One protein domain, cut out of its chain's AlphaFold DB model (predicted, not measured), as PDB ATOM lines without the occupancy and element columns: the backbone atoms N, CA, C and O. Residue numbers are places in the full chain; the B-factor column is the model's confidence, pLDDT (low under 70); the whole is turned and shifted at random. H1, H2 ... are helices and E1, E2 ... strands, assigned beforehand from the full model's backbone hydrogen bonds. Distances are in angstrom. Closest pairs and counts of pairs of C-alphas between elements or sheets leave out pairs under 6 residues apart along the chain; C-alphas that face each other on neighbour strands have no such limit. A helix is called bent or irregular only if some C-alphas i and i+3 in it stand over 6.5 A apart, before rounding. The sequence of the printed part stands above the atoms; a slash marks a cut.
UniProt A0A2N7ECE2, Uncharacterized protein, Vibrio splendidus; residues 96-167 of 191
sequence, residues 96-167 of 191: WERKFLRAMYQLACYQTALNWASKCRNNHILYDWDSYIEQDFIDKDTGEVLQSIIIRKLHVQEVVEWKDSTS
ATOM      1  N   TRP A  96      16.293  61.776  11.841       91.69
ATOM      2  CA  TRP A  96      16.423  60.348  12.136       91.69
ATOM      3  C   TRP A  96      15.361  59.482  11.459       91.69
ATOM      4  O   TRP A  96      15.686  58.391  10.995       91.69
ATOM      5  N   GLU A  97      14.137  59.984  11.282       89.50
ATOM      6  CA  GLU A  97      13.075  59.270  10.563       89.50
ATOM      7  C   GLU A  97      13.469  59.015   9.104       89.50
ATOM      8  O   GLU A  97      13.380  57.895   8.602       89.50
ATOM      9  N   ARG A  98      13.979  60.043   8.408       91.00
ATOM     10  CA  ARG A  98      14.468  59.882   7.030       91.00
ATOM     11  C   ARG A  98      15.632  58.896   6.973       91.00
ATOM     12  O   ARG A  98      15.729  58.142   6.006       91.00
ATOM     13  N   LYS A  99      16.522  58.915   7.968       91.94
ATOM     14  CA  LYS A  99      17.660  57.990   8.043       91.94
ATOM     15  C   LYS A  99      17.189  56.546   8.240       91.94
ATOM     16  O   LYS A  99      17.640  55.671   7.510       91.94
ATOM     17  N   PHE A 100      16.217  56.325   9.121       92.31
ATOM     18  CA  PHE A 100      15.577  55.026   9.307       92.31
ATOM     19  C   PHE A 100      14.915  54.522   8.019       92.31
ATOM     20  O   PHE A 100      15.176  53.403   7.590       92.31
ATOM     21  N   LEU A 101      14.137  55.367   7.335       92.19
ATOM     22  CA  LEU A 101      13.523  54.998   6.056       92.19
ATOM     23  C   LEU A 101      14.578  54.648   4.993       92.19
ATOM     24  O   LEU A 101      14.343  53.781   4.154       92.19
ATOM     25  N   ARG A 102      15.753  55.295   5.001       93.38
ATOM     26  CA  ARG A 102      16.857  54.920   4.100       93.38
ATOM     27  C   ARG A 102      17.400  53.534   4.428       93.38
ATOM     28  O   ARG A 102      17.558  52.748   3.503       93.38
ATOM     29  N   ALA A 103      17.621  53.229   5.705       93.75
ATOM     30  CA  ALA A 103      18.036  51.894   6.128       93.75
ATOM     31  C   ALA A 103      16.990  50.837   5.730       93.75
ATOM     32  O   ALA A 103      17.336  49.837   5.115       93.75
ATOM     33  N   MET A 104      15.700  51.104   5.954       93.25
ATOM     34  CA  MET A 104      14.591  50.237   5.528       93.25
ATOM     35  C   MET A 104      14.558  50.007   4.012       93.25
ATOM     36  O   MET A 104      14.312  48.888   3.564       93.25
ATOM     37  N   TYR A 105      14.845  51.038   3.215       94.31
ATOM     38  CA  TYR A 105      14.961  50.912   1.763       94.31
ATOM     39  C   TYR A 105      16.167  50.060   1.340       94.31
ATOM     40  O   TYR A 105      16.070  49.269   0.399       94.31
ATOM     41  N   GLN A 106      17.313  50.215   2.007       94.38
ATOM     42  CA  GLN A 106      18.536  49.486   1.661       94.38
ATOM     43  C   GLN A 106      18.462  48.022   2.080       94.38
ATOM     44  O   GLN A 106      18.596  47.153   1.223       94.38
ATOM     45  N   LEU A 107      18.098  47.775   3.337       92.69
ATOM     46  CA  LEU A 107      17.948  46.448   3.937       92.69
ATOM     47  C   LEU A 107      16.701  45.697   3.446       92.69
ATOM     48  O   LEU A 107      16.513  44.529   3.766       92.69
ATOM     49  N   ALA A 108      15.816  46.375   2.707       93.50
ATOM     50  CA  ALA A 108      14.574  45.844   2.145       93.50
ATOM     51  C   ALA A 108      13.627  45.160   3.158       93.50
ATOM     52  O   ALA A 108      12.706  44.434   2.774       93.50
ATOM     53  N   CYS A 109      13.806  45.419   4.452       90.94
ATOM     54  CA  CYS A 109      13.055  44.800   5.532       90.94
ATOM     55  C   CYS A 109      12.918  45.775   6.701       90.94
ATOM     56  O   CYS A 109      13.910  46.298   7.215       90.94
ATOM     57  N   TYR A 110      11.681  46.000   7.143       90.75
ATOM     58  CA  TYR A 110      11.404  46.853   8.296       90.75
ATOM     59  C   TYR A 110      12.039  46.310   9.584       90.75
ATOM     60  O   TYR A 110      12.649  47.070  10.331       90.75
ATOM     61  N   GLN A 111      11.932  44.999   9.830       89.19
ATOM     62  CA  GLN A 111      12.445  44.392  11.060       89.19
ATOM     63  C   GLN A 111      13.972  44.488  11.145       89.19
ATOM     64  O   GLN A 111      14.508  44.887  12.173       89.19
ATOM     65  N   THR A 112      14.671  44.218  10.045       90.75
ATOM     66  CA  THR A 112      16.133  44.342   9.981       90.75
ATOM     67  C   THR A 112      16.575  45.796  10.172       90.75
ATOM     68  O   THR A 112      17.526  46.067  10.900       90.75
ATOM     69  N   ALA A 113      15.844  46.763   9.605       92.31
ATOM     70  CA  ALA A 113      16.110  48.182   9.844       92.31
ATOM     71  C   ALA A 113      15.848  48.607  11.299       92.31
ATOM     72  O   ALA A 113      16.576  49.447  11.832       92.31
ATOM     73  N   LEU A 114      14.843  48.029  11.967       91.00
ATOM     74  CA  LEU A 114      14.632  48.228  13.403       91.00
ATOM     75  C   LEU A 114      15.789  47.665  14.225       91.00
ATOM     76  O   LEU A 114      16.261  48.348  15.135       91.00
ATOM     77  N   ASN A 115      16.260  46.463  13.897       91.75
ATOM     78  CA  ASN A 115      17.398  45.837  14.564       91.75
ATOM     79  C   ASN A 115      18.656  46.707  14.406       91.75
ATOM     80  O   ASN A 115      19.314  47.017  15.401       91.75
ATOM     81  N   TRP A 116      18.915  47.214  13.195       93.56
ATOM     82  CA  TRP A 116      19.989  48.174  12.921       93.56
ATOM     83  C   TRP A 116      19.866  49.441  13.776       93.56
ATOM     84  O   TRP A 116      20.816  49.829  14.459       93.56
ATOM     85  N   ALA A 117      18.687  50.068  13.801       92.81
ATOM     86  CA  ALA A 117      18.452  51.283  14.583       92.81
ATOM     87  C   ALA A 117      18.572  51.035  16.096       92.81
ATOM     88  O   ALA A 117      19.018  51.904  16.844       92.81
ATOM     89  N   SER A 118      18.172  49.853  16.568       91.75
ATOM     90  CA  SER A 118      18.344  49.431  17.960       91.75
ATOM     91  C   SER A 118      19.825  49.270  18.308       91.75
ATOM     92  O   SER A 118      20.290  49.908  19.251       91.75
ATOM     93  N   LYS A 119      20.590  48.530  17.488       91.88
ATOM     94  CA  LYS A 119      22.043  48.340  17.654       91.88
ATOM     95  C   LYS A 119      22.774  49.683  17.679       91.88
ATOM     96  O   LYS A 119      23.587  49.915  18.566       91.88
ATOM     97  N   CYS A 120      22.422  50.604  16.777       93.31
ATOM     98  CA  CYS A 120      23.043  51.928  16.741       93.31
ATOM     99  C   CYS A 120      22.831  52.721  18.039       93.31
ATOM    100  O   CYS A 120      23.765  53.305  18.590       93.31
ATOM    101  N   ARG A 121      21.587  52.745  18.533       92.62
ATOM    102  CA  ARG A 121      21.218  53.504  19.736       92.62
ATOM    103  C   ARG A 121      21.822  52.907  20.998       92.62
ATOM    104  O   ARG A 121      22.318  53.661  21.824       92.62
ATOM    105  N   ASN A 122      21.793  51.585  21.134       92.31
ATOM    106  CA  ASN A 122      22.316  50.904  22.318       92.31
ATOM    107  C   ASN A 122      23.838  51.041  22.418       92.31
ATOM    108  O   ASN A 122      24.362  51.238  23.507       92.31
ATOM    109  N   ASN A 123      24.532  51.016  21.279       92.69
ATOM    110  CA  ASN A 123      25.991  51.094  21.250       92.69
ATOM    111  C   ASN A 123      26.515  52.534  21.164       92.69
ATOM    112  O   ASN A 123      27.726  52.729  21.136       92.69
ATOM    113  N   HIS A 124      25.636  53.541  21.073       95.38
ATOM    114  CA  HIS A 124      26.013  54.934  20.802       95.38
ATOM    115  C   HIS A 124      26.922  55.071  19.564       95.38
ATOM    116  O   HIS A 124      27.836  55.897  19.513       95.38
ATOM    117  N   ILE A 125      26.673  54.252  18.542       95.06
ATOM    118  CA  ILE A 125      27.466  54.178  17.313       95.06
ATOM    119  C   ILE A 125      26.518  54.185  16.122       95.06
ATOM    120  O   ILE A 125      25.534  53.459  16.085       95.06
ATOM    121  N   LEU A 126      26.819  54.993  15.117       94.69
ATOM    122  CA  LEU A 126      26.148  54.925  13.833       94.69
ATOM    123  C   LEU A 126      26.869  53.904  12.955       94.69
ATOM    124  O   LEU A 126      27.968  54.178  12.476       94.69
ATOM    125  N   TYR A 127      26.237  52.756  12.732       93.75
ATOM    126  CA  TYR A 127      26.715  51.751  11.787       93.75
ATOM    127  C   TYR A 127      26.227  52.056  10.373       93.75
ATOM    128  O   TYR A 127      25.109  52.554  10.190       93.75
ATOM    129  N   ASP A 128      27.037  51.724   9.375       91.94
ATOM    130  CA  ASP A 128      26.611  51.755   7.983       91.94
ATOM    131  C   ASP A 128      25.602  50.637   7.711       91.94
ATOM    132  O   ASP A 128      25.858  49.466   7.988       91.94
ATOM    133  N   TRP A 129      24.440  51.004   7.173       91.31
ATOM    134  CA  TRP A 129      23.380  50.046   6.863       91.31
ATOM    135  C   TRP A 129      23.744  49.151   5.674       91.31
ATOM    136  O   TRP A 129      23.216  48.049   5.599       91.31
ATOM    137  N   ASP A 130      24.623  49.584   4.762       86.25
ATOM    138  CA  ASP A 130      25.004  48.775   3.595       86.25
ATOM    139  C   ASP A 130      25.927  47.601   4.007       86.25
ATOM    140  O   ASP A 130      25.953  46.571   3.339       86.25
ATOM    141  N   SER A 131      26.598  47.718   5.160       83.75
ATOM    142  CA  SER A 131      27.434  46.676   5.787       83.75
ATOM    143  C   SER A 131      26.790  46.011   7.011       83.75
ATOM    144  O   SER A 131      27.454  45.300   7.768       83.75
ATOM    145  N   TYR A 132      25.512  46.301   7.278       83.69
ATOM    146  CA  TYR A 132      24.890  45.882   8.525       83.69
ATOM    147  C   TYR A 132      24.729  44.365   8.590       83.69
ATOM    148  O   TYR A 132      24.058  43.752   7.761       83.69
ATOM    149  N   ILE A 133      25.276  43.801   9.660       80.94
ATOM    150  CA  ILE A 133      25.081  42.418  10.071       80.94
ATOM    151  C   ILE A 133      24.492  42.412  11.481       80.94
ATOM    152  O   ILE A 133      24.892  43.188  12.361       80.94
ATOM    153  N   GLU A 134      23.489  41.561  11.695       75.75
ATOM    154  CA  GLU A 134      22.781  41.514  12.976       75.75
ATOM    155  C   GLU A 134      23.733  41.096  14.102       75.75
ATOM    156  O   GLU A 134      23.778  41.747  15.150       75.75
ATOM    157  N   GLN A 135      24.565  40.093  13.830       76.19
ATOM    158  CA  GLN A 135      25.560  39.547  14.742       76.19
ATOM    159  C   GLN A 135      26.899  39.420  14.024       76.19
ATOM    160  O   GLN A 135      26.936  39.119  12.831       76.19
ATOM    161  N   ASP A 136      27.974  39.669  14.763       75.62
ATOM    162  CA  ASP A 136      29.328  39.446  14.273       75.62
ATOM    163  C   ASP A 136      29.513  37.934  14.108       75.62
ATOM    164  O   ASP A 136      29.151  37.160  15.000       75.62
ATOM    165  N   PHE A 137      30.029  37.502  12.963       80.62
ATOM    166  CA  PHE A 137      30.285  36.089  12.715       80.62
ATOM    167  C   PHE A 137      31.636  35.902  12.044       80.62
ATOM    168  O   PHE A 137      32.121  36.769  11.318       80.62
ATOM    169  N   ILE A 138      32.245  34.757  12.334       79.31
ATOM    170  CA  ILE A 138      33.495  34.337  11.716       79.31
ATOM    171  C   ILE A 138      33.119  33.612  10.431       79.31
ATOM    172  O   ILE A 138      32.407  32.603  10.472       79.31
ATOM    173  N   ASP A 139      33.567  34.139   9.301       77.56
ATOM    174  CA  ASP A 139      33.510  33.427   8.037       77.56
ATOM    175  C   ASP A 139      34.419  32.194   8.155       77.56
ATOM    176  O   ASP A 139      35.610  32.298   8.444       77.56
ATOM    177  N   LYS A 140      33.835  31.000   8.021       81.81
ATOM    178  CA  LYS A 140      34.552  29.740   8.264       81.81
ATOM    179  C   LYS A 140      35.576  29.416   7.181       81.81
ATOM    180  O   LYS A 140      36.498  28.655   7.461       81.81
ATOM    181  N   ASP A 141      35.408  29.971   5.988       83.69
ATOM    182  CA  ASP A 141      36.248  29.676   4.834       83.69
ATOM    183  C   ASP A 141      37.453  30.625   4.780       83.69
ATOM    184  O   ASP A 141      38.544  30.223   4.380       83.69
ATOM    185  N   THR A 142      37.281  31.870   5.234       85.81
ATOM    186  CA  THR A 142      38.345  32.893   5.248       85.81
ATOM    187  C   THR A 142      38.969  33.117   6.627       85.81
ATOM    188  O   THR A 142      40.083  33.627   6.723       85.81
ATOM    189  N   GLY A 143      38.276  32.743   7.704       81.44
ATOM    190  CA  GLY A 143      38.665  33.045   9.083       81.44
ATOM    191  C   GLY A 143      38.452  34.509   9.485       81.44
ATOM    192  O   GLY A 143      38.794  34.883  10.608       81.44
ATOM    193  N   GLU A 144      37.899  35.346   8.602       83.19
ATOM    194  CA  GLU A 144      37.682  36.765   8.871       83.19
ATOM    195  C   GLU A 144      36.467  36.986   9.780       83.19
ATOM    196  O   GLU A 144      35.415  36.359   9.634       83.19
ATOM    197  N   VAL A 145      36.599  37.918  10.727       80.81
ATOM    198  CA  VAL A 145      35.463  38.386  11.526       80.81
ATOM    199  C   VAL A 145      34.726  39.438  10.713       80.81
ATOM    200  O   VAL A 145      35.203  40.563  10.551       80.81
ATOM    201  N   LEU A 146      33.537  39.098  10.229       80.31
ATOM    202  CA  LEU A 146      32.673  40.069   9.580       80.31
ATOM    203  C   LEU A 146      32.023  40.933  10.662       80.31
ATOM    204  O   LEU A 146      31.416  40.420  11.604       80.31
ATOM    205  N   GLN A 147      32.177  42.252  10.527       83.38
ATOM    206  CA  GLN A 147      31.631  43.268  11.428       83.38
ATOM    207  C   GLN A 147      30.935  44.374  10.638       83.38
ATOM    208  O   GLN A 147      31.303  44.687   9.506       83.38
ATOM    209  N   SER A 148      29.931  45.004  11.254       87.44
ATOM    210  CA  SER A 148      29.303  46.191  10.666       87.44
ATOM    211  C   SER A 148      30.273  47.370  10.678       87.44
ATOM    212  O   SER A 148      30.864  47.684  11.713       87.44
ATOM    213  N   ILE A 149      30.375  48.085   9.560       89.88
ATOM    214  CA  ILE A 149      31.242  49.256   9.439       89.88
ATOM    215  C   ILE A 149      30.710  50.380  10.328       89.88
ATOM    216  O   ILE A 149      29.525  50.728  10.309       89.88
ATOM    217  N   ILE A 150      31.610  50.975  11.107       92.00
ATOM    218  CA  ILE A 150      31.321  52.132  11.951       92.00
ATOM    219  C   ILE A 150      31.455  53.402  11.110       92.00
ATOM    220  O   ILE A 150      32.526  53.698  10.592       92.00
ATOM    221  N   ILE A 151      30.385  54.197  11.025       93.62
ATOM    222  CA  ILE A 151      30.436  55.534  10.419       93.62
ATOM    223  C   ILE A 151      30.992  56.538  11.430       93.62
ATOM    224  O   ILE A 151      31.895  57.305  11.110       93.62
ATOM    225  N   ARG A 152      30.413  56.584  12.639       95.88
ATOM    226  CA  ARG A 152      30.856  57.466  13.734       95.88
ATOM    227  C   ARG A 152      30.211  57.109  15.069       95.88
ATOM    228  O   ARG A 152      29.198  56.417  15.105       95.88
ATOM    229  N   LYS A 153      30.724  57.683  16.156       96.00
ATOM    230  CA  LYS A 153      30.037  57.704  17.455       96.00
ATOM    231  C   LYS A 153      28.853  58.683  17.434       96.00
ATOM    232  O   LYS A 153      28.886  59.703  16.736       96.00
ATOM    233  N   LEU A 154      27.800  58.346  18.169       94.56
ATOM    234  CA  LEU A 154      26.623  59.179  18.404       94.56
ATOM    235  C   LEU A 154      26.778  59.894  19.744       94.56
ATOM    236  O   LEU A 154      27.132  59.270  20.745       94.56
ATOM    237  N   HIS A 155      26.467  61.187  19.779       95.38
ATOM    238  CA  HIS A 155      26.342  61.891  21.048       95.38
ATOM    239  C   HIS A 155      25.104  61.391  21.810       95.38
ATOM    240  O   HIS A 155      24.122  60.958  21.204       95.38
ATOM    241  N   VAL A 156      25.115  61.468  23.144       93.12
ATOM    242  CA  VAL A 156      23.983  61.010  23.973       93.12
ATOM    243  C   VAL A 156      22.690  61.731  23.585       93.12
ATOM    244  O   VAL A 156      21.653  61.089  23.437       93.12
ATOM    245  N   GLN A 157      22.767  63.039  23.328       93.94
ATOM    246  CA  GLN A 157      21.618  63.836  22.882       93.94
ATOM    247  C   GLN A 157      21.038  63.333  21.554       93.94
ATOM    248  O   GLN A 157      19.827  63.222  21.431       93.94
ATOM    249  N   GLU A 158      21.876  62.921  20.597       92.94
ATOM    250  CA  GLU A 158      21.397  62.367  19.324       92.94
ATOM    251  C   GLU A 158      20.624  61.057  19.517       92.94
ATOM    252  O   GLU A 158      19.650  60.791  18.814       92.94
ATOM    253  N   VAL A 159      21.055  60.222  20.470       92.62
ATOM    254  CA  VAL A 159      20.357  58.975  20.806       92.62
ATOM    255  C   VAL A 159      18.999  59.268  21.444       92.62
ATOM    256  O   VAL A 159      18.030  58.568  21.136       92.62
ATOM    257  N   VAL A 160      18.914  60.294  22.293       90.50
ATOM    258  CA  VAL A 160      17.653  60.760  22.895       90.50
ATOM    259  C   VAL A 160      16.716  61.307  21.816       90.50
ATOM    260  O   VAL A 160      15.620  60.781  21.657       90.50
ATOM    261  N   GLU A 161      17.180  62.239  20.981       90.06
ATOM    262  CA  GLU A 161      16.405  62.785  19.856       90.06
ATOM    263  C   GLU A 161      15.896  61.684  18.916       90.06
ATOM    264  O   GLU A 161      14.752  61.700  18.451       90.06
ATOM    265  N   TRP A 162      16.740  60.688  18.630       90.75
ATOM    266  CA  TRP A 162      16.332  59.555  17.810       90.75
ATOM    267  C   TRP A 162      15.254  58.724  18.519       90.75
ATOM    268  O   TRP A 162      14.255  58.368  17.890       90.75
ATOM    269  N   LYS A 163      15.392  58.441  19.820       86.00
ATOM    270  CA  LYS A 163      14.344  57.758  20.596       86.00
ATOM    271  C   LYS A 163      13.018  58.520  20.535       86.00
ATOM    272  O   LYS A 163      12.009  57.888  20.234       86.00
ATOM    273  N   ASP A 164      13.016  59.835  20.687       83.12
ATOM    274  CA  ASP A 164      11.779  60.628  20.671       83.12
ATOM    275  C   ASP A 164      11.091  60.606  19.296       83.12
ATOM    276  O   ASP A 164       9.865  60.501  19.191       83.12
ATOM    277  N   SER A 165      11.881  60.564  18.217       78.75
ATOM    278  CA  SER A 165      11.368  60.444  16.844       78.75
ATOM    279  C   SER A 165      10.729  59.078  16.513       78.75
ATOM    280  O   SER A 165      10.079  58.937  15.476       78.75
ATOM    281  N   THR A 166      10.879  58.057  17.373       66.69
ATOM    282  CA  THR A 166      10.381  56.688  17.103       66.69
ATOM    283  C   THR A 166       8.866  56.567  17.034       66.69
ATOM    284  O   THR A 166       8.354  55.757  16.258       66.69
ATOM    285  N   SER A 167       8.144  57.395  17.789       59.84
ATOM    286  CA  SER A 167       6.675  57.428  17.833       59.84
ATOM    287  C   SER A 167       6.028  57.618  16.449       59.84
ATOM    288  O   SER A 167       4.912  57.160  16.196       59.84
TER     289      SER A 167
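This is residues 96 to 167 of the 191 residues of an uncharacterized protein of Vibrio splendidus (UniProt A0A2N7ECE2). A small two-stranded hairpin, E1 and E2, has a loose triangle of three helices to one side and a long looped arm of unnamed chain to the other, with residues 139 to 144 at the arm's tip sticking out. H2 packs near E1, and H1 and H3 meet each other with the first residues of H1. The printed part has 72 residues with three named helices and two named strands, in the order H1, H2, E1, E2, H3; the sheet has the order E1 - E2, antiparallel, and the class is mostly helix. The whole is only just compact, close to loose, with a radius of gyration of the C-alphas of 13.0 A, and its elongated outline spans 42 by 25 by 15 A, with the arm making the length.

Strand E1 is residues 125 to 127, 6.1 A from first to last C-alpha, and strand E2 is residues 150 to 153, 7.9 A. Helix H2, residues 110 to 122, is 18.2 A long. Helix H1, residues 96 to 107, is 16.2 A long and begins with C-alpha 96 at (16.423, 60.348, 12.136). Helix H3, residues 156 to 167, is 18.7 A long and ends with C-alpha 167 at (6.675, 57.428, 17.833). H3 is irregular, but only just: C-alphas 164 and 167 are 6.7 A apart.

E1 and E2 are antiparallel neighbours and a hairpin, at 161 degrees between their directions; N 126 and O 152 are within hydrogen-bond range at 2.8 A, as are N 151 and O 126 at 2.8 A. The closest C-alphas of H2 and E1 are those of Cys 120 and Leu 126, 5.2 A apart. H1 and H2 touch, closest at the C-alphas of Met 104 and Ala 113, 5.0 A apart, with a steep tilt of 52 degrees, opposite ways. H1 touches H3 with residues 96 to 97 alone, closest at the C-alphas of Trp 96 and Trp 162, 5.7 A apart, and their lines are about perpendicular at 75 degrees. H2 and H3 are close but not clearly touching, with the C-alphas of Arg 121 and Val 159 closest at 5.6 A. H1 is apart from E1 and E2. Every O i to N i+4 pair is within hydrogen-bond range in H1 and H2; in H3 it is 7 of 8.

The two C-alphas farthest apart are those of Asp 141 and Ser 167, at 42.6 A. The printed part has no cut. The link from E1 to E2 is long, 22 residues, and in it residues 137 to 138 pair antiparallel with residues 145 to 146; the other links are tight. The mean pLDDT of the printed part is 88.4, and residues 166 to 167 are under 70.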